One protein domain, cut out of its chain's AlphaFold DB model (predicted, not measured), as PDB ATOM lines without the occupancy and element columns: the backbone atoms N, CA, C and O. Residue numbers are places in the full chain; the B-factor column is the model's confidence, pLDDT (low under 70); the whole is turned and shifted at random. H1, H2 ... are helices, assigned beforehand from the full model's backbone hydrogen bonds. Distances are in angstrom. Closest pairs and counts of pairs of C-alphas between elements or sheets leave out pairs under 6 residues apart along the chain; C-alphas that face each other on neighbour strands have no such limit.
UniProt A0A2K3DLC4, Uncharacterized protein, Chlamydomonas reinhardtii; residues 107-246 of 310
ATOM      1  N   PHE A 107     145.806 228.311 225.607       95.56
ATOM      2  CA  PHE A 107     146.916 227.672 224.913       95.56
ATOM      3  C   PHE A 107     147.714 226.781 225.863       95.56
ATOM      4  O   PHE A 107     147.876 225.600 225.573       95.56
ATOM      5  N   GLU A 108     148.175 227.311 227.002       94.44
ATOM      6  CA  GLU A 108     148.996 226.563 227.967       94.44
ATOM      7  C   GLU A 108     148.263 225.314 228.466       94.44
ATOM      8  O   GLU A 108     148.799 224.208 228.391       94.44
ATOM      9  N   THR A 109     146.992 225.464 228.849       94.88
ATOM     10  CA  THR A 109     146.152 224.353 229.329       94.88
ATOM     11  C   THR A 109     146.037 223.236 228.287       94.88
ATOM     12  O   THR A 109     146.157 222.045 228.594       94.88
ATOM     13  N   MET A 110     145.798 223.605 227.025       96.31
ATOM     14  CA  MET A 110     145.657 222.639 225.943       96.31
ATOM     15  C   MET A 110     147.006 222.023 225.554       96.31
ATOM     16  O   MET A 110     147.100 220.807 225.380       96.31
ATOM     17  N   HIS A 111     148.055 222.835 225.467       96.88
ATOM     18  CA  HIS A 111     149.415 222.407 225.168       96.88
ATOM     19  C   HIS A 111     149.924 221.384 226.195       96.88
ATOM     20  O   HIS A 111     150.443 220.333 225.812       96.88
ATOM     21  N   GLU A 112     149.724 221.628 227.493       95.75
ATOM     22  CA  GLU A 112     150.073 220.684 228.561       95.75
ATOM     23  C   GLU A 112     149.322 219.356 228.422       95.75
ATOM     24  O   GLU A 112     149.923 218.277 228.496       95.75
ATOM     25  N   HIS A 113     148.014 219.418 228.152       94.56
ATOM     26  CA  HIS A 113     147.199 218.225 227.945       94.56
ATOM     27  C   HIS A 113     147.704 217.376 226.769       94.56
ATOM     28  O   HIS A 113     147.840 216.155 226.892       94.56
ATOM     29  N   LEU A 114     148.012 218.011 225.638       95.50
ATOM     30  CA  LEU A 114     148.504 217.331 224.439       95.50
ATOM     31  C   LEU A 114     149.936 216.824 224.593       95.50
ATOM     32  O   LEU A 114     150.258 215.738 224.108       95.50
ATOM     33  N   THR A 115     150.771 217.539 225.341       95.88
ATOM     34  CA  THR A 115     152.107 217.068 225.726       95.88
ATOM     35  C   THR A 115     151.998 215.768 226.526       95.88
ATOM     36  O   THR A 115     152.665 214.781 226.211       95.88
ATOM     37  N   ALA A 116     151.094 215.712 227.510       94.19
ATOM     38  CA  ALA A 116     150.861 214.503 228.299       94.19
ATOM     39  C   ALA A 116     150.278 213.341 227.468       94.19
ATOM     40  O   ALA A 116     150.570 212.178 227.754       94.19
ATOM     41  N   GLN A 117     149.457 213.625 226.448       93.38
ATOM     42  CA  GLN A 117     148.977 212.610 225.499       93.38
ATOM     43  C   GLN A 117     150.117 212.059 224.636       93.38
ATOM     44  O   GLN A 117     150.271 210.842 224.533       93.38
ATOM     45  N   THR A 118     150.953 212.948 224.100       92.44
ATOM     46  CA  THR A 118     152.119 212.611 223.273       92.44
ATOM     47  C   THR A 118     153.092 211.708 224.030       92.44
ATOM     48  O   THR A 118     153.494 210.662 223.526       92.44
ATOM     49  N   GLN A 119     153.399 212.032 225.291       91.12
ATOM     50  CA  GLN A 119     154.263 211.213 226.155       91.12
ATOM     51  C   GLN A 119     153.712 209.803 226.416       91.12
ATOM     52  O   GLN A 119     154.473 208.876 226.682       91.12
ATOM     53  N   LYS A 120     152.389 209.628 226.341       90.00
ATOM     54  CA  LYS A 120     151.715 208.329 226.481       90.00
ATOM     55  C   LYS A 120     151.566 207.589 225.145       90.00
ATOM     56  O   LYS A 120     150.977 206.511 225.134       90.00
ATOM     57  N   GLY A 121     152.050 208.158 224.037       85.06
ATOM     58  CA  GLY A 121     151.874 207.615 222.688       85.06
ATOM     59  C   GLY A 121     150.423 207.652 222.201       85.06
ATOM     60  O   GLY A 121     150.026 206.832 221.375       85.06
ATOM     61  N   LEU A 122     149.599 208.552 222.748       87.81
ATOM     62  CA  LEU A 122     148.209 208.703 222.330       87.81
ATOM     63  C   LEU A 122     148.128 209.572 221.075       87.81
ATOM     64  O   LEU A 122     148.712 210.649 221.012       87.81
ATOM     65  N   ILE A 123     147.346 209.115 220.099       85.12
ATOM     66  CA  ILE A 123     147.161 209.813 218.826       85.12
ATOM     67  C   ILE A 123     146.346 211.088 219.050       85.12
ATOM     68  O   ILE A 123     145.162 211.026 219.402       85.12
ATOM     69  N   ILE A 124     146.950 212.235 218.748       89.75
ATOM     70  CA  ILE A 124     146.248 213.518 218.689       89.75
ATOM     71  C   ILE A 124     145.439 213.583 217.388       89.75
ATOM     72  O   ILE A 124     145.958 213.342 216.290       89.75
ATOM     73  N   ARG A 125     144.142 213.890 217.512       87.62
ATOM     74  CA  ARG A 125     143.224 213.998 216.368       87.62
ATOM     75  C   ARG A 125     143.436 215.317 215.612       87.62
ATOM     76  O   ARG A 125     143.759 216.318 216.248       87.62
ATOM     77  N   PRO A 126     143.173 215.361 214.293       86.44
ATOM     78  CA  PRO A 126     143.282 216.588 213.499       86.44
ATOM     79  C   PRO A 126     142.524 217.783 214.097       86.44
ATOM     80  O   PRO A 126     143.131 218.817 214.343       86.44
ATOM     81  N   ASP A 127     141.250 217.609 214.465       89.44
ATOM     82  CA  ASP A 127     140.430 218.681 215.058       89.44
ATOM     83  C   ASP A 127     141.005 219.229 216.373       89.44
ATOM     84  O   ASP A 127     140.712 220.351 216.783       89.44
ATOM     85  N   THR A 128     141.796 218.419 217.081       93.88
ATOM     86  CA  THR A 128     142.454 218.826 218.321       93.88
ATOM     87  C   THR A 128     143.628 219.754 218.027       93.88
ATOM     88  O   THR A 128     143.770 220.764 218.706       93.88
ATOM     89  N   TRP A 129     144.409 219.486 216.979       94.94
ATOM     90  CA  TRP A 129     145.443 220.419 216.524       94.94
ATOM     91  C   TRP A 129     144.860 221.774 216.130       94.94
ATOM     92  O   TRP A 129     145.382 222.806 216.526       94.94
ATOM     93  N   GLU A 130     143.735 221.776 215.419       92.69
ATOM     94  CA  GLU A 130     143.086 223.013 214.968       92.69
ATOM     95  C   GLU A 130     142.641 223.900 216.126       92.69
ATOM     96  O   GLU A 130     142.817 225.115 216.079       92.69
ATOM     97  N   ARG A 131     142.120 223.294 217.198       95.25
ATOM     98  CA  ARG A 131     141.780 224.030 218.419       95.25
ATOM     99  C   ARG A 131     143.013 224.618 219.097       95.25
ATOM    100  O   ARG A 131     142.950 225.767 219.511       95.25
ATOM    101  N   LEU A 132     144.122 223.873 219.181       96.75
ATOM    102  CA  LEU A 132     145.375 224.411 219.724       96.75
ATOM    103  C   LEU A 132     145.841 225.618 218.900       96.75
ATOM    104  O   LEU A 132     146.199 226.646 219.466       96.75
ATOM    105  N   PHE A 133     145.803 225.506 217.571       96.12
ATOM    106  CA  PHE A 133     146.262 226.566 216.672       96.12
ATOM    107  C   PHE A 133     145.389 227.820 216.751       96.12
ATOM    108  O   PHE A 133     145.918 228.923 216.694       96.12
ATOM    109  N   GLY A 134     144.081 227.670 216.985       94.75
ATOM    110  CA  GLY A 134     143.174 228.794 217.250       94.75
ATOM    111  C   GLY A 134     143.463 229.566 218.548       94.75
ATOM    112  O   GLY A 134     142.852 230.611 218.778       94.75
ATOM    113  N   HIS A 135     144.377 229.066 219.386       96.19
ATOM    114  CA  HIS A 135     144.850 229.715 220.609       96.19
ATOM    115  C   HIS A 135     146.296 230.228 220.510       96.19
ATOM    116  O   HIS A 135     146.864 230.641 221.517       96.19
ATOM    117  N   ILE A 136     146.907 230.211 219.321       96.38
ATOM    118  CA  ILE A 136     148.226 230.813 219.106       96.38
ATOM    119  C   ILE A 136     148.045 232.319 218.902       96.38
ATOM    120  O   ILE A 136     147.487 232.760 217.903       96.38
ATOM    121  N   TYR A 137     148.549 233.109 219.847       94.12
ATOM    122  CA  TYR A 137     148.489 234.574 219.828       94.12
ATOM    123  C   TYR A 137     149.872 235.230 219.929       94.12
ATOM    124  O   TYR A 137     149.971 236.452 220.010       94.12
ATOM    125  N   SER A 138     150.946 234.438 219.969       94.94
ATOM    126  CA  SER A 138     152.314 234.946 220.069       94.94
ATOM    127  C   SER A 138     153.337 234.013 219.414       94.94
ATOM    128  O   SER A 138     153.116 232.796 219.385       94.94
ATOM    129  N   PRO A 139     154.511 234.538 219.010       94.88
ATOM    130  CA  PRO A 139     155.598 233.723 218.466       94.88
ATOM    131  C   PRO A 139     156.054 232.600 219.402       94.88
ATOM    132  O   PRO A 139     156.256 231.468 218.982       94.88
ATOM    133  N   ARG A 140     156.093 232.855 220.715       96.12
ATOM    134  CA  ARG A 140     156.453 231.826 221.702       96.12
ATOM    135  C   ARG A 140     155.469 230.648 221.713       96.12
ATOM    136  O   ARG A 140     155.877 229.507 221.923       96.12
ATOM    137  N   GLN A 141     154.175 230.914 221.543       97.06
ATOM    138  CA  GLN A 141     153.159 229.861 221.455       97.06
ATOM    139  C   GLN A 141     153.260 229.116 220.114       97.06
ATOM    140  O   GLN A 141     153.083 227.900 220.081       97.06
ATOM    141  N   ALA A 142     153.608 229.816 219.030       95.75
ATOM    142  CA  ALA A 142     153.894 229.207 217.734       95.75
ATOM    143  C   ALA A 142     155.068 228.210 217.815       95.75
ATOM    144  O   ALA A 142     154.914 227.055 217.408       95.75
ATOM    145  N   ASP A 143     156.181 228.605 218.440       96.44
ATOM    146  CA  ASP A 143     157.338 227.731 218.684       96.44
ATOM    147  C   ASP A 143     156.959 226.498 219.513       96.44
ATOM    148  O   ASP A 143     157.334 225.366 219.193       96.44
ATOM    149  N   ALA A 144     156.178 226.694 220.581       97.00
ATOM    150  CA  ALA A 144     155.714 225.603 221.432       97.00
ATOM    151  C   ALA A 144     154.809 224.622 220.663       97.00
ATOM    152  O   ALA A 144     154.964 223.405 220.784       97.00
ATOM    153  N   ALA A 145     153.906 225.132 219.820       97.25
ATOM    154  CA  ALA A 145     153.044 224.307 218.978       97.25
ATOM    155  C   ALA A 145     153.849 223.490 217.954       97.25
ATOM    156  O   ALA A 145     153.570 222.302 217.768       97.25
ATOM    157  N   LEU A 146     154.874 224.086 217.333       97.19
ATOM    158  CA  LEU A 146     155.783 223.372 216.438       97.19
ATOM    159  C   LEU A 146     156.572 222.287 217.183       97.19
ATOM    160  O   LEU A 146     156.632 221.144 216.724       97.19
ATOM    161  N   ALA A 147     157.137 222.608 218.348       96.75
ATOM    162  CA  ALA A 147     157.883 221.654 219.163       96.75
ATOM    163  C   ALA A 147     157.019 220.447 219.568       96.75
ATOM    164  O   ALA A 147     157.469 219.302 219.483       96.75
ATOM    165  N   LEU A 148     155.760 220.688 219.946       96.62
ATOM    166  CA  LEU A 148     154.800 219.633 220.258       96.62
ATOM    167  C   LEU A 148     154.464 218.776 219.026       96.62
ATOM    168  O   LEU A 148     154.410 217.552 219.139       96.62
ATOM    169  N   LEU A 149     154.284 219.383 217.846       95.50
ATOM    170  CA  LEU A 149     154.045 218.654 216.594       95.50
ATOM    171  C   LEU A 149     155.218 217.726 216.242       95.50
ATOM    172  O   LEU A 149     155.012 216.570 215.866       95.50
ATOM    173  N   LEU A 150     156.451 218.209 216.412       95.25
ATOM    174  CA  LEU A 150     157.668 217.420 216.209       95.25
ATOM    175  C   LEU A 150     157.793 216.284 217.236       95.25
ATOM    176  O   LEU A 150     158.194 215.176 216.879       95.25
ATOM    177  N   ALA A 151     157.418 216.532 218.493       94.25
ATOM    178  CA  ALA A 151     157.392 215.505 219.528       94.25
ATOM    179  C   ALA A 151     156.348 214.410 219.231       94.25
ATOM    180  O   ALA A 151     156.663 213.229 219.380       94.25
ATOM    181  N   ASP A 152     155.146 214.772 218.760       93.81
ATOM    182  CA  ASP A 152     154.118 213.803 218.340       93.81
ATOM    183  C   ASP A 152     154.597 212.985 217.134       93.81
ATOM    184  O   ASP A 152     154.449 211.764 217.107       93.81
ATOM    185  N   ALA A 153     155.255 213.618 216.157       92.44
ATOM    186  CA  ALA A 153     155.865 212.909 215.032       92.44
ATOM    187  C   ALA A 153     156.902 211.868 215.486       92.44
ATOM    188  O   ALA A 153     156.835 210.708 215.074       92.44
ATOM    189  N   ALA A 154     157.806 212.250 216.390       91.56
ATOM    190  CA  ALA A 154     158.816 211.348 216.937       91.56
ATOM    191  C   ALA A 154     158.203 210.197 217.756       91.56
ATOM    192  O   ALA A 154     158.647 209.053 217.645       91.56
ATOM    193  N   ALA A 155     157.164 210.472 218.551       90.75
ATOM    194  CA  ALA A 155     156.460 209.451 219.326       90.75
ATOM    195  C   ALA A 155     155.749 208.432 218.417       90.75
ATOM    196  O   ALA A 155     155.809 207.228 218.673       90.75
ATOM    197  N   ARG A 156     155.123 208.896 217.328       90.62
ATOM    198  CA  ARG A 156     154.491 208.037 216.315       90.62
ATOM    199  C   ARG A 156     155.504 207.170 215.579       90.62
ATOM    200  O   ARG A 156     155.265 205.975 215.423       90.62
ATOM    201  N   GLU A 157     156.639 207.743 215.187       90.50
ATOM    202  CA  GLU A 157     157.738 206.997 214.565       90.50
ATOM    203  C   GLU A 157     158.230 205.873 215.490       90.50
ATOM    204  O   GLU A 157     158.282 204.710 215.092       90.50
ATOM    205  N   ALA A 158     158.494 206.188 216.763       89.62
ATOM    206  CA  ALA A 158     158.906 205.198 217.760       89.62
ATOM    207  C   ALA A 158     157.835 204.118 218.014       89.62
ATOM    208  O   ALA A 158     158.167 202.976 218.333       89.62
ATOM    209  N   GLY A 159     156.557 204.469 217.854       87.69
ATOM    210  CA  GLY A 159     155.417 203.558 217.938       87.69
ATOM    211  C   GLY A 159     155.171 202.709 216.685       87.69
ATOM    212  O   GLY A 159     154.245 201.898 216.695       87.69
ATOM    213  N   GLY A 160     155.964 202.870 215.619       88.56
ATOM    214  CA  GLY A 160     155.807 202.127 214.365       88.56
ATOM    215  C   GLY A 160     154.624 202.591 213.512       88.56
ATOM    216  O   GLY A 160     153.988 201.772 212.847       88.56
ATOM    217  N   TRP A 161     154.289 203.883 213.567       87.81
ATOM    218  CA  TRP A 161     153.203 204.467 212.784       87.81
ATOM    219  C   TRP A 161     153.430 204.323 211.274       87.81
ATOM    220  O   TRP A 161     154.521 204.565 210.763       87.81
ATOM    221  N   ASP A 162     152.371 203.969 210.545       86.25
ATOM    222  CA  ASP A 162     152.397 203.896 209.086       86.25
ATOM    223  C   ASP A 162     152.019 205.246 208.457       86.25
ATOM    224  O   ASP A 162     150.844 205.605 208.315       86.25
ATOM    225  N   TRP A 163     153.042 205.982 208.029       85.00
ATOM    226  CA  TRP A 163     152.910 207.293 207.390       85.00
ATOM    227  C   TRP A 163     152.262 207.262 206.005       85.00
ATOM    228  O   TRP A 163     151.859 208.314 205.507       85.00
ATOM    229  N   SER A 164     152.100 206.087 205.383       79.00
ATOM    230  CA  SER A 164     151.499 205.975 204.047       79.00
ATOM    231  C   SER A 164     150.023 206.393 204.009       79.00
ATOM    232  O   SER A 164     149.504 206.746 202.949       79.00
ATOM    233  N   THR A 165     149.352 206.386 205.165       67.56
ATOM    234  CA  THR A 165     147.911 206.654 205.277       67.56
ATOM    235  C   THR A 165     147.573 207.987 205.940       67.56
ATOM    236  O   THR A 165     146.442 208.457 205.805       67.56
ATOM    237  N   SER A 166     148.505 208.612 206.667       66.56
ATOM    238  CA  SER A 166     148.255 209.846 207.428       66.56
ATOM    239  C   SER A 166     149.561 210.555 207.808       66.56
ATOM    240  O   SER A 166     150.172 210.224 208.823       66.56
ATOM    241  N   GLY A 167     149.966 211.542 207.003       77.50
ATOM    242  CA  GLY A 167     151.056 212.481 207.311       77.50
ATOM    243  C   GLY A 167     150.551 213.838 207.816       77.50
ATOM    244  O   GLY A 167     149.355 214.129 207.760       77.50
ATOM    245  N   TYR A 168     151.460 214.710 208.259       86.94
ATOM    246  CA  TYR A 168     151.108 216.016 208.841       86.94
ATOM    247  C   TYR A 168     150.779 217.122 207.832       86.94
ATOM    248  O   TYR A 168     150.608 218.261 208.243       86.94
ATOM    249  N   GLY A 169     150.655 216.834 206.530       88.69
ATOM    250  CA  GLY A 169     150.521 217.859 205.481       88.69
ATOM    251  C   GLY A 169     149.504 218.963 205.794       88.69
ATOM    252  O   GLY A 169     149.858 220.136 205.854       88.69
ATOM    253  N   GLN A 170     148.249 218.593 206.066       90.06
ATOM    254  CA  GLN A 170     147.201 219.572 206.388       90.06
ATOM    255  C   GLN A 170     147.430 220.269 207.734       90.06
ATOM    256  O   GLN A 170     147.200 221.471 207.845       90.06
ATOM    257  N   THR A 171     147.911 219.541 208.743       93.25
ATOM    258  CA  THR A 171     148.227 220.102 210.063       93.25
ATOM    259  C   THR A 171     149.348 221.139 209.969       93.25
ATOM    260  O   THR A 171     149.214 222.220 210.529       93.25
ATOM    261  N   ALA A 172     150.400 220.864 209.197       94.12
ATOM    262  CA  ALA A 172     151.507 221.782 208.950       94.12
ATOM    263  C   ALA A 172     151.043 223.055 208.224       94.12
ATOM    264  O   ALA A 172     151.434 224.152 208.605       94.12
ATOM    265  N   TYR A 173     150.155 222.939 207.229       94.50
ATOM    266  CA  TYR A 173     149.589 224.109 206.547       94.50
ATOM    267  C   TYR A 173     148.746 224.989 207.475       94.50
ATOM    268  O   TYR A 173     148.802 226.213 207.372       94.50
ATOM    269  N   LYS A 174     147.960 224.380 208.370       94.94
ATOM    270  CA  LYS A 174     147.169 225.124 209.360       94.94
ATOM    271  C   LYS A 174     148.063 225.792 210.403       94.94
ATOM    272  O   LYS A 174     147.817 226.946 210.730       94.94
ATOM    273  N   LEU A 175     149.117 225.106 210.852       96.44
ATOM    274  CA  LEU A 175     150.114 225.682 211.752       96.44
ATOM    275  C   LEU A 175     150.812 226.882 211.099       96.44
ATOM    276  O   LEU A 175     150.804 227.957 211.676       96.44
ATOM    277  N   ALA A 176     151.323 226.738 209.870       96.50
ATOM    278  CA  ALA A 176     151.988 227.826 209.149       96.50
ATOM    279  C   ALA A 176     151.116 229.090 209.043       96.50
ATOM    280  O   ALA A 176     151.612 230.196 209.244       96.50
ATOM    281  N   GLN A 177     149.819 228.924 208.757       96.00
ATOM    282  CA  GLN A 177     148.877 230.040 208.698       96.00
ATOM    283  C   GLN A 177     148.680 230.699 210.073       96.00
ATOM    284  O   GLN A 177     148.868 231.904 210.192       96.00
ATOM    285  N   ALA A 178     148.358 229.912 211.108       95.50
ATOM    286  CA  ALA A 178     148.135 230.433 212.459       95.50
ATOM    287  C   ALA A 178     149.382 231.136 213.023       95.50
ATOM    288  O   ALA A 178     149.290 232.192 213.642       95.50
ATOM    289  N   CYS A 179     150.572 230.587 212.762       95.19
ATOM    290  CA  CYS A 179     151.828 231.198 213.180       95.19
ATOM    291  C   CYS A 179     152.068 232.532 212.466       95.19
ATOM    292  O   CYS A 179     152.397 233.511 213.131       95.19
ATOM    293  N   ALA A 180     151.829 232.608 211.154       94.25
ATOM    294  CA  ALA A 180     151.935 233.861 210.408       94.25
ATOM    295  C   ALA A 180     150.953 234.941 210.910       94.25
ATOM    296  O   ALA A 180     151.349 236.099 211.031       94.25
ATOM    297  N   GLU A 181     149.720 234.571 211.272       93.38
ATOM    298  CA  GLU A 181     148.724 235.474 211.886       93.38
ATOM    299  C   GLU A 181     149.174 235.963 213.277       93.38
ATOM    300  O   GLU A 181     148.922 237.101 213.663       93.38
ATOM    301  N   SER A 182     149.914 235.133 214.016       92.75
ATOM    302  CA  SER A 182     150.476 235.477 215.331       92.75
ATOM    303  C   SER A 182     151.825 236.216 215.294       92.75
ATOM    304  O   SER A 182     152.414 236.464 216.348       92.75
ATOM    305  N   GLY A 183     152.331 236.552 214.101       92.50
ATOM    306  CA  GLY A 183     153.613 237.242 213.919       92.50
ATOM    307  C   GLY A 183     154.852 236.338 213.919       92.50
ATOM    308  O   GLY A 183     155.944 236.837 214.162       92.50
ATOM    309  N   ALA A 184     154.692 235.039 213.650       95.94
ATOM    310  CA  ALA A 184     155.775 234.060 213.481       95.94
ATOM    311  C   ALA A 184     155.698 233.295 212.134       95.94
ATOM    312  O   ALA A 184     155.599 232.061 212.108       95.94
ATOM    313  N   PRO A 185     155.671 233.986 210.978       96.38
ATOM    314  CA  PRO A 185     155.614 233.347 209.660       96.38
ATOM    315  C   PRO A 185     156.826 232.454 209.339       96.38
ATOM    316  O   PRO A 185     156.697 231.531 208.534       96.38
ATOM    317  N   GLU A 186     157.976 232.663 209.983       96.81
ATOM    318  CA  GLU A 186     159.195 231.853 209.853       96.81
ATOM    319  C   GLU A 186     158.984 230.369 210.191       96.81
ATOM    320  O   GLU A 186     159.699 229.507 209.677       96.81
ATOM    321  N   ILE A 187     157.937 230.033 210.952       96.75
ATOM    322  CA  ILE A 187     157.541 228.641 211.206       96.75
ATOM    323  C   ILE A 187     157.264 227.889 209.897       96.75
ATOM    324  O   ILE A 187     157.522 226.689 209.806       96.75
ATOM    325  N   ALA A 188     156.795 228.564 208.842       96.44
ATOM    326  CA  ALA A 188     156.617 227.937 207.532       96.44
ATOM    327  C   ALA A 188     157.944 227.459 206.917       96.44
ATOM    328  O   ALA A 188     157.986 226.414 206.258       96.44
ATOM    329  N   GLU A 189     159.034 228.191 207.153       96.44
ATOM    330  CA  GLU A 189     160.376 227.785 206.747       96.44
ATOM    331  C   GLU A 189     160.885 226.622 207.597       96.44
ATOM    332  O   GLU A 189     161.428 225.660 207.049       96.44
ATOM    333  N   GLU A 190     160.669 226.671 208.913       96.31
ATOM    334  CA  GLU A 190     161.093 225.589 209.800       96.31
ATOM    335  C   GLU A 190     160.346 224.283 209.489       96.31
ATOM    336  O   GLU A 190     160.954 223.212 209.447       96.31
ATOM    337  N   LEU A 191     159.055 224.345 209.150       96.06
ATOM    338  CA  LEU A 191     158.290 223.187 208.674       96.06
ATOM    339  C   LEU A 191     158.911 222.547 207.422       96.06
ATOM    340  O   LEU A 191     158.923 221.320 207.296       96.06
ATOM    341  N   LEU A 192     159.457 223.354 206.507       94.44
ATOM    342  CA  LEU A 192     160.138 222.865 205.307       94.44
ATOM    343  C   LEU A 192     161.498 222.221 205.631       94.44
ATOM    344  O   LEU A 192     161.867 221.203 205.034       94.44
ATOM    345  N   GLU A 193     162.234 222.785 206.586       94.06
ATOM    346  CA  GLU A 193     163.508 222.242 207.071       94.06
ATOM    347  C   GLU A 193     163.308 220.936 207.853       94.06
ATOM    348  O   GLU A 193     164.079 219.988 207.701       94.06
ATOM    349  N   ARG A 194     162.219 220.839 208.621       94.69
ATOM    350  CA  ARG A 194     161.819 219.655 209.399       94.69
ATOM    351  C   ARG A 194     160.926 218.681 208.629       94.69
ATOM    352  O   ARG A 194     160.405 217.737 209.225       94.69
ATOM    353  N   ARG A 195     160.766 218.856 207.311       93.19
ATOM    354  CA  ARG A 195     159.845 218.063 206.473       93.19
ATOM    355  C   ARG A 195     160.014 216.550 206.635       93.19
ATOM    356  O   ARG A 195     159.028 215.831 206.596       93.19
ATOM    357  N   GLU A 196     161.243 216.070 206.820       91.44
ATOM    358  CA  GLU A 196     161.544 214.635 206.918       91.44
ATOM    359  C   GLU A 196     161.056 214.056 208.246       91.44
ATOM    360  O   GLU A 196     160.478 212.978 208.265       91.44
ATOM    361  N   VAL A 197     161.193 214.817 209.337       91.62
ATOM    362  CA  VAL A 197     160.678 214.441 210.663       91.62
ATOM    363  C   VAL A 197     159.150 214.411 210.660       91.62
ATOM    364  O   VAL A 197     158.534 213.537 211.257       91.62
ATOM    365  N   LEU A 198     158.534 215.363 209.962       90.81
ATOM    366  CA  LEU A 198     157.080 215.495 209.853       90.81
ATOM    367  C   LEU A 198     156.471 214.644 208.725       90.81
ATOM    368  O   LEU A 198     155.262 214.724 208.486       90.81
ATOM    369  N   HIS A 199     157.291 213.865 208.010       90.00
ATOM    370  CA  HIS A 199     156.888 213.081 206.836       90.00
ATOM    371  C   HIS A 199     156.102 213.908 205.796       90.00
ATOM    372  O   HIS A 199     155.163 213.437 205.149       90.00
ATOM    373  N   LEU A 200     156.488 215.175 205.621       90.06
ATOM    374  CA  LEU A 200     155.950 216.066 204.599       90.06
ATOM    375  C   LEU A 200     156.623 215.745 203.264       90.06
ATOM    376  O   LEU A 200     157.815 215.981 203.055       90.06
ATOM    377  N   THR A 201     155.844 215.201 202.332       88.19
ATOM    378  CA  THR A 201     156.347 214.859 200.999       88.19
ATOM    379  C   THR A 201     156.671 216.129 200.218       88.19
ATOM    380  O   THR A 201     155.799 216.978 200.033       88.19
ATOM    381  N   LEU A 202     157.891 216.227 199.679       86.81
ATOM    382  CA  LEU A 202     158.325 217.316 198.793       86.81
ATOM    383  C   LEU A 202     157.698 217.195 197.386       86.81
ATOM    384  O   LEU A 202     158.377 217.169 196.358       86.81
ATOM    385  N   ASN A 203     156.372 217.114 197.314       87.00
ATOM    386  CA  ASN A 203     155.624 217.183 196.060       87.00
ATOM    387  C   ASN A 203     155.616 218.622 195.535       87.00
ATOM    388  O   ASN A 203     155.929 219.539 196.284       87.00
ATOM    389  N   LYS A 204     155.252 218.833 194.270       86.31
ATOM    390  CA  LYS A 204     155.224 220.164 193.635       86.31
ATOM    391  C   LYS A 204     154.397 221.225 194.388       86.31
ATOM    392  O   LYS A 204     154.625 222.404 194.179       86.31
ATOM    393  N   ASP A 205     153.486 220.813 195.268       90.88
ATOM    394  CA  ASP A 205     152.520 221.694 195.924       90.88
ATOM    395  C   ASP A 205     152.965 222.146 197.325       90.88
ATOM    396  O   ASP A 205     152.451 223.147 197.818       90.88
ATOM    397  N   LEU A 206     153.912 221.446 197.972       92.69
ATOM    398  CA  LEU A 206     154.294 221.694 199.372       92.69
ATOM    399  C   LEU A 206     154.708 223.151 199.621       92.69
ATOM    400  O   LEU A 206     154.138 223.820 200.480       92.69
ATOM    401  N   ILE A 207     155.693 223.640 198.863       95.50
ATOM    402  CA  ILE A 207     156.254 224.982 199.058       95.50
ATOM    403  C   ILE A 207     155.263 226.068 198.609       95.50
ATOM    404  O   ILE A 207     154.968 226.934 199.434       95.50
ATOM    405  N   PRO A 208     154.649 225.999 197.405       95.62
ATOM    406  CA  PRO A 208     153.609 226.955 197.020       95.62
ATOM    407  C   PRO A 208     152.447 227.022 198.019       95.62
ATOM    408  O   PRO A 208     151.924 228.099 198.293       95.62
ATOM    409  N   THR A 209     152.046 225.891 198.606       96.31
ATOM    410  CA  THR A 209     150.961 225.873 199.598       96.31
ATOM    411  C   THR A 209     151.375 226.557 200.895       96.31
ATOM    412  O   THR A 209     150.604 227.361 201.410       96.31
ATOM    413  N   LEU A 210     152.580 226.297 201.411       96.62
ATOM    414  CA  LEU A 210     153.088 226.997 202.596       96.62
ATOM    415  C   LEU A 210     153.212 228.507 202.347       96.62
ATOM    416  O   LEU A 210     152.722 229.291 203.156       96.62
ATOM    417  N   MET A 211     153.756 228.910 201.194       97.62
ATOM    418  CA  MET A 211     153.817 230.319 200.786       97.62
ATOM    419  C   MET A 211     152.425 230.947 200.754       97.62
ATOM    420  O   MET A 211     152.228 232.025 201.301       97.62
ATOM    421  N   ARG A 212     151.430 230.254 200.181       97.06
ATOM    422  CA  ARG A 212     150.034 230.710 200.169       97.06
ATOM    423  C   ARG A 212     149.458 230.857 201.577       97.06
ATOM    424  O   ARG A 212     148.656 231.755 201.801       97.06
ATOM    425  N   LYS A 213     149.819 229.977 202.514       96.94
ATOM    426  CA  LYS A 213     149.345 230.044 203.903       96.94
ATOM    427  C   LYS A 213     149.925 231.228 204.660       96.94
ATOM    428  O   LYS A 213     149.158 231.925 205.310       96.94
ATOM    429  N   VAL A 214     151.218 231.499 204.497       96.19
ATOM    430  CA  VAL A 214     151.849 232.716 205.027       96.19
ATOM    431  C   VAL A 214     151.249 233.959 204.369       96.19
ATOM    432  O   VAL A 214     150.858 234.892 205.056       96.19
ATOM    433  N   ALA A 215     151.085 233.940 203.046       92.94
ATOM    434  CA  ALA A 215     150.467 235.028 202.298       92.94
ATOM    435  C   ALA A 215     149.019 235.296 202.726       92.94
ATOM    436  O   ALA A 215     148.576 236.431 202.705       92.94
ATOM    437  N   ALA A 216     148.238 234.282 203.081       91.75
ATOM    438  CA  ALA A 216     146.840 234.470 203.461       91.75
ATOM    439  C   ALA A 216     146.654 235.023 204.885       91.75
ATOM    440  O   ALA A 216     145.538 235.413 205.215       91.75
ATOM    441  N   ALA A 217     147.707 235.053 205.704       90.94
ATOM    442  CA  ALA A 217     147.631 235.499 207.085       90.94
ATOM    443  C   ALA A 217     147.382 237.010 207.206       90.94
ATOM    444  O   ALA A 217     147.971 237.813 206.476       90.94
ATOM    445  N   ASP A 218     146.552 237.387 208.176       88.75
ATOM    446  CA  ASP A 218     146.343 238.775 208.595       88.75
ATOM    447  C   ASP A 218     147.415 239.159 209.628       88.75
ATOM    448  O   ASP A 218     147.215 239.045 210.834       88.75
ATOM    449  N   GLY A 219     148.610 239.497 209.142       87.81
ATOM    450  CA  GLY A 219     149.788 239.750 209.973       87.81
ATOM    451  C   GLY A 219     150.734 240.775 209.348       87.81
ATOM    452  O   GLY A 219     150.376 241.474 208.400       87.81
ATOM    453  N   ASP A 220     151.953 240.859 209.883       92.94
ATOM    454  CA  ASP A 220     152.975 241.797 209.406       92.94
ATOM    455  C   ASP A 220     153.348 241.514 207.940       92.94
ATOM    456  O   ASP A 220     153.908 240.466 207.607       92.94
ATOM    457  N   MET A 221     153.014 242.458 207.058       95.12
ATOM    458  CA  MET A 221     153.212 242.312 205.619       95.12
ATOM    459  C   MET A 221     154.687 242.264 205.225       95.12
ATOM    460  O   MET A 221     155.040 241.511 204.317       95.12
ATOM    461  N   ASP A 222     155.536 243.040 205.898       95.12
ATOM    462  CA  ASP A 222     156.961 243.128 205.577       95.12
ATOM    463  C   ASP A 222     157.635 241.799 205.918       95.12
ATOM    464  O   ASP A 222     158.362 241.225 205.100       95.12
ATOM    465  N   LEU A 223     157.295 241.238 207.081       95.25
ATOM    466  CA  LEU A 223     157.795 239.933 207.499       95.25
ATOM    467  C   LEU A 223     157.268 238.801 206.601       95.25
ATOM    468  O   LEU A 223     158.011 237.881 206.253       95.25
ATOM    469  N   GLN A 224     156.003 238.870 206.171       95.94
ATOM    470  CA  GLN A 224     155.452 237.913 205.206       95.94
ATOM    471  C   GLN A 224     156.171 237.981 203.851       95.94
ATOM    472  O   GLN A 224     156.483 236.931 203.285       95.94
ATOM    473  N   VAL A 225     156.457 239.180 203.330       97.12
ATOM    474  CA  VAL A 225     157.256 239.368 202.104       97.12
ATOM    475  C   VAL A 225     158.633 238.732 202.260       97.12
ATOM    476  O   VAL A 225     159.063 237.979 201.381       97.12
ATOM    477  N   GLU A 226     159.305 238.989 203.380       97.44
ATOM    478  CA  GLU A 226     160.644 238.478 203.663       97.44
ATOM    479  C   GLU A 226     160.670 236.940 203.698       97.44
ATOM    480  O   GLU A 226     161.453 236.304 202.982       97.44
ATOM    481  N   VAL A 227     159.767 236.330 204.472       97.44
ATOM    482  CA  VAL A 227     159.653 234.870 204.605       97.44
ATOM    483  C   VAL A 227     159.289 234.221 203.275       97.44
ATOM    484  O   VAL A 227     159.943 233.268 202.853       97.44
ATOM    485  N   VAL A 228     158.274 234.730 202.572       97.50
ATOM    486  CA  VAL A 228     157.825 234.143 201.299       97.50
ATOM    487  C   VAL A 228     158.917 234.247 200.231       97.50
ATOM    488  O   VAL A 228     159.085 233.312 199.447       97.50
ATOM    489  N   SER A 229     159.717 235.319 200.240       97.44
ATOM    490  CA  SER A 229     160.891 235.454 199.365       97.44
ATOM    491  C   SER A 229     161.950 234.391 199.669       97.44
ATOM    492  O   SER A 229     162.396 233.692 198.760       97.44
ATOM    493  N   ARG A 230     162.286 234.164 200.947       97.38
ATOM    494  CA  ARG A 230     163.213 233.083 201.331       97.38
ATOM    495  C   ARG A 230     162.678 231.693 201.004       97.38
ATOM    496  O   ARG A 230     163.446 230.819 200.607       97.38
ATOM    497  N   MET A 231     161.374 231.464 201.159       97.19
ATOM    498  CA  MET A 231     160.743 230.197 200.783       97.19
ATOM    499  C   MET A 231     160.835 229.938 199.279       97.19
ATOM    500  O   MET A 231     161.082 228.800 198.877       97.19
ATOM    501  N   TYR A 232     160.676 230.984 198.463       96.88
ATOM    502  CA  TYR A 232     160.891 230.911 197.022       96.88
ATOM    503  C   TYR A 232     162.340 230.507 196.712       96.88
ATOM    504  O   TYR A 232     162.563 229.508 196.038       96.88
ATOM    505  N   ASP A 233     163.335 231.162 197.312       95.62
ATOM    506  CA  ASP A 233     164.748 230.792 197.119       95.62
ATOM    507  C   ASP A 233     165.063 229.355 197.583       95.62
ATOM    508  O   ASP A 233     165.802 228.611 196.925       95.62
ATOM    509  N   LYS A 234     164.463 228.922 198.699       94.81
ATOM    510  CA  LYS A 234     164.576 227.547 199.210       94.81
ATOM    511  C   LYS A 234     163.974 226.520 198.251       94.81
ATOM    512  O   LYS A 234     164.501 225.409 198.167       94.81
ATOM    513  N   GLU A 235     162.913 226.850 197.511       94.31
ATOM    514  CA  GLU A 235     162.374 225.950 196.487       94.31
ATOM    515  C   GLU A 235     163.398 225.675 195.390       94.31
ATOM    516  O   GLU A 235     163.665 224.504 195.100       94.31
ATOM    517  N   ALA A 236     164.009 226.721 194.829       91.25
ATOM    518  CA  ALA A 236     165.065 226.564 193.834       91.25
ATOM    519  C   ALA A 236     166.215 225.695 194.358       91.25
ATOM    520  O   ALA A 236     166.688 224.812 193.643       91.25
ATOM    521  N   ALA A 237     166.630 225.880 195.614       91.50
ATOM    522  CA  ALA A 237     167.686 225.071 196.220       91.50
ATOM    523  C   ALA A 237     167.292 223.590 196.389       91.50
ATOM    524  O   ALA A 237     168.118 222.702 196.178       91.50
ATOM    525  N   LEU A 238     166.037 223.309 196.753       91.12
ATOM    526  CA  LEU A 238     165.555 221.946 197.004       91.12
ATOM    527  C   LEU A 238     165.174 221.187 195.727       91.12
ATOM    528  O   LEU A 238     165.307 219.964 195.680       91.12
ATOM    529  N   ARG A 239     164.672 221.886 194.703       88.50
ATOM    530  CA  ARG A 239     164.171 221.284 193.454       88.50
ATOM    531  C   ARG A 239     165.061 221.529 192.239       88.50
ATOM    532  O   ARG A 239     164.808 220.955 191.184       88.50
ATOM    533  N   GLY A 240     166.065 222.392 192.360       88.56
ATOM    534  CA  GLY A 240     166.917 222.848 191.259       88.56
ATOM    535  C   GLY A 240     166.309 223.967 190.404       88.56
ATOM    536  O   GLY A 240     167.020 224.538 189.582       88.56
ATOM    537  N   ALA A 241     165.023 224.286 190.578       89.62
ATOM    538  CA  ALA A 241     164.335 225.381 189.900       89.62
ATOM    539  C   ALA A 241     163.071 225.790 190.669       89.62
ATOM    540  O   ALA A 241     162.469 224.967 191.365       89.62
ATOM    541  N   ASN A 242     162.653 227.042 190.496       93.56
ATOM    542  CA  ASN A 242     161.397 227.544 191.042       93.56
ATOM    543  C   ASN A 242     160.195 227.074 190.226       93.56
ATOM    544  O   ASN A 242     160.242 226.999 188.998       93.56
ATOM    545  N   SER A 243     159.092 226.786 190.910       94.31
ATOM    546  CA  SER A 243     157.833 226.456 190.254       94.31
ATOM    547  C   SER A 243     157.083 227.717 189.806       94.31
ATOM    548  O   SER A 243     157.201 228.795 190.396       94.31
ATOM    549  N   ALA A 244     156.259 227.573 188.764       94.56
ATOM    550  CA  ALA A 244     155.353 228.633 188.324       94.56
ATOM    551  C   ALA A 244     154.335 229.007 189.418       94.56
ATOM    552  O   ALA A 244     153.986 230.179 189.559       94.56
ATOM    553  N   ASP A 245     153.900 228.026 190.216       95.38
ATOM    554  CA  ASP A 245     152.969 228.242 191.323       95.38
ATOM    555  C   ASP A 245     153.621 229.052 192.450       95.38
ATOM    556  O   ASP A 245     153.031 230.028 192.909       95.38
ATOM    557  N   ALA A 246     154.861 228.741 192.845       96.00
ATOM    558  CA  ALA A 246     155.584 229.541 193.835       96.00
ATOM    559  C   ALA A 246     155.846 230.970 193.340       96.00
ATOM    560  O   ALA A 246     155.672 231.922 194.098       96.00
TER     561      ALA A 246
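AT A GLANCE: This is residues 107 to 246 of the 310 residues of an uncharacterized protein of Chlamydomonas reinhardtii (UniProt A0A2K3DLC4). Seven helices make a slab two helices thick, with H1, H3, H5 and H7 in one row and H2, H4 and H6 in the other. The chain zigzags between the rows from H1 at one end of the slab to H7 at the other, each helix running against the one before it. The printed part has 140 residues, 91 of them in H1 to H7 in that order along the chain; it has no named strand, and its class is all helix. It is compact, with a radius of gyration of the C-alphas of 14.8 A and spans of 42 by 32 by 18 A.

HOW THE PARTS SIT: H1, residues 107 to 119, only just touches H2, residues 126 to 133, as a helical hairpin: 3 pairs of C-alphas lie within 8 A, the closest those of Phe 107 and Leu 132 at 6.3 A, and H1 takes part with residues 107 to 111 alone. H1 touches H3, residues 139 to 158, the same way at a shallow tilt of 15 degrees; their closest C-alphas, of Thr 118 and Asp 152, are 5.5 A apart. H2 and H3 are close but not clearly touching, with C-alphas 133 and 145 the closest at 7.5 A. The hub is H4, residues 169 to 181, which touches four helices. Its closest C-alphas to H2 are those of Ala 178 and Phe 133, 6.0 A apart. It forms a hairpin with H3, which touches it with residues 139 to 146 alone; C-alphas 142 and 179 are the closest, at 5.4 A. It forms another with H5, residues 187 to 193, at a steep tilt of 40 degrees, where the closest C-alphas, 176 and 188, are 4.9 A apart. H6, residues 206 to 216, touches H4 the same way, the closest C-alphas being 177 and 213 at 4.8 A. H6 and H7, residues 221 to 239, are a hairpin at a shallow tilt of 6 degrees, with C-alphas 211 and 228 the closest at 5.6 A. H1 and H7 are apart. In H1 to H7 every O i to N i+4 pair is within hydrogen-bond range.

IN THESE COORDINATES: H1 begins at C-alpha 107 (146.916, 227.672, 224.913) and is 18.1 A long. H3 is the longest by residues, at 28.7 A; H4 measures 18.8 A. H7, 26.7 A, ends at C-alpha 239 (164.171, 221.284, 193.454).

THE WHOLE: The C-alphas farthest apart, of Thr 109 and Ala 241, are 43.4 A apart. The printed part has no cut. The link from H5 to H6, residues 194 to 205, is long. Mean pLDDT of the printed part is 92.8; residues 165 to 166 are under 70.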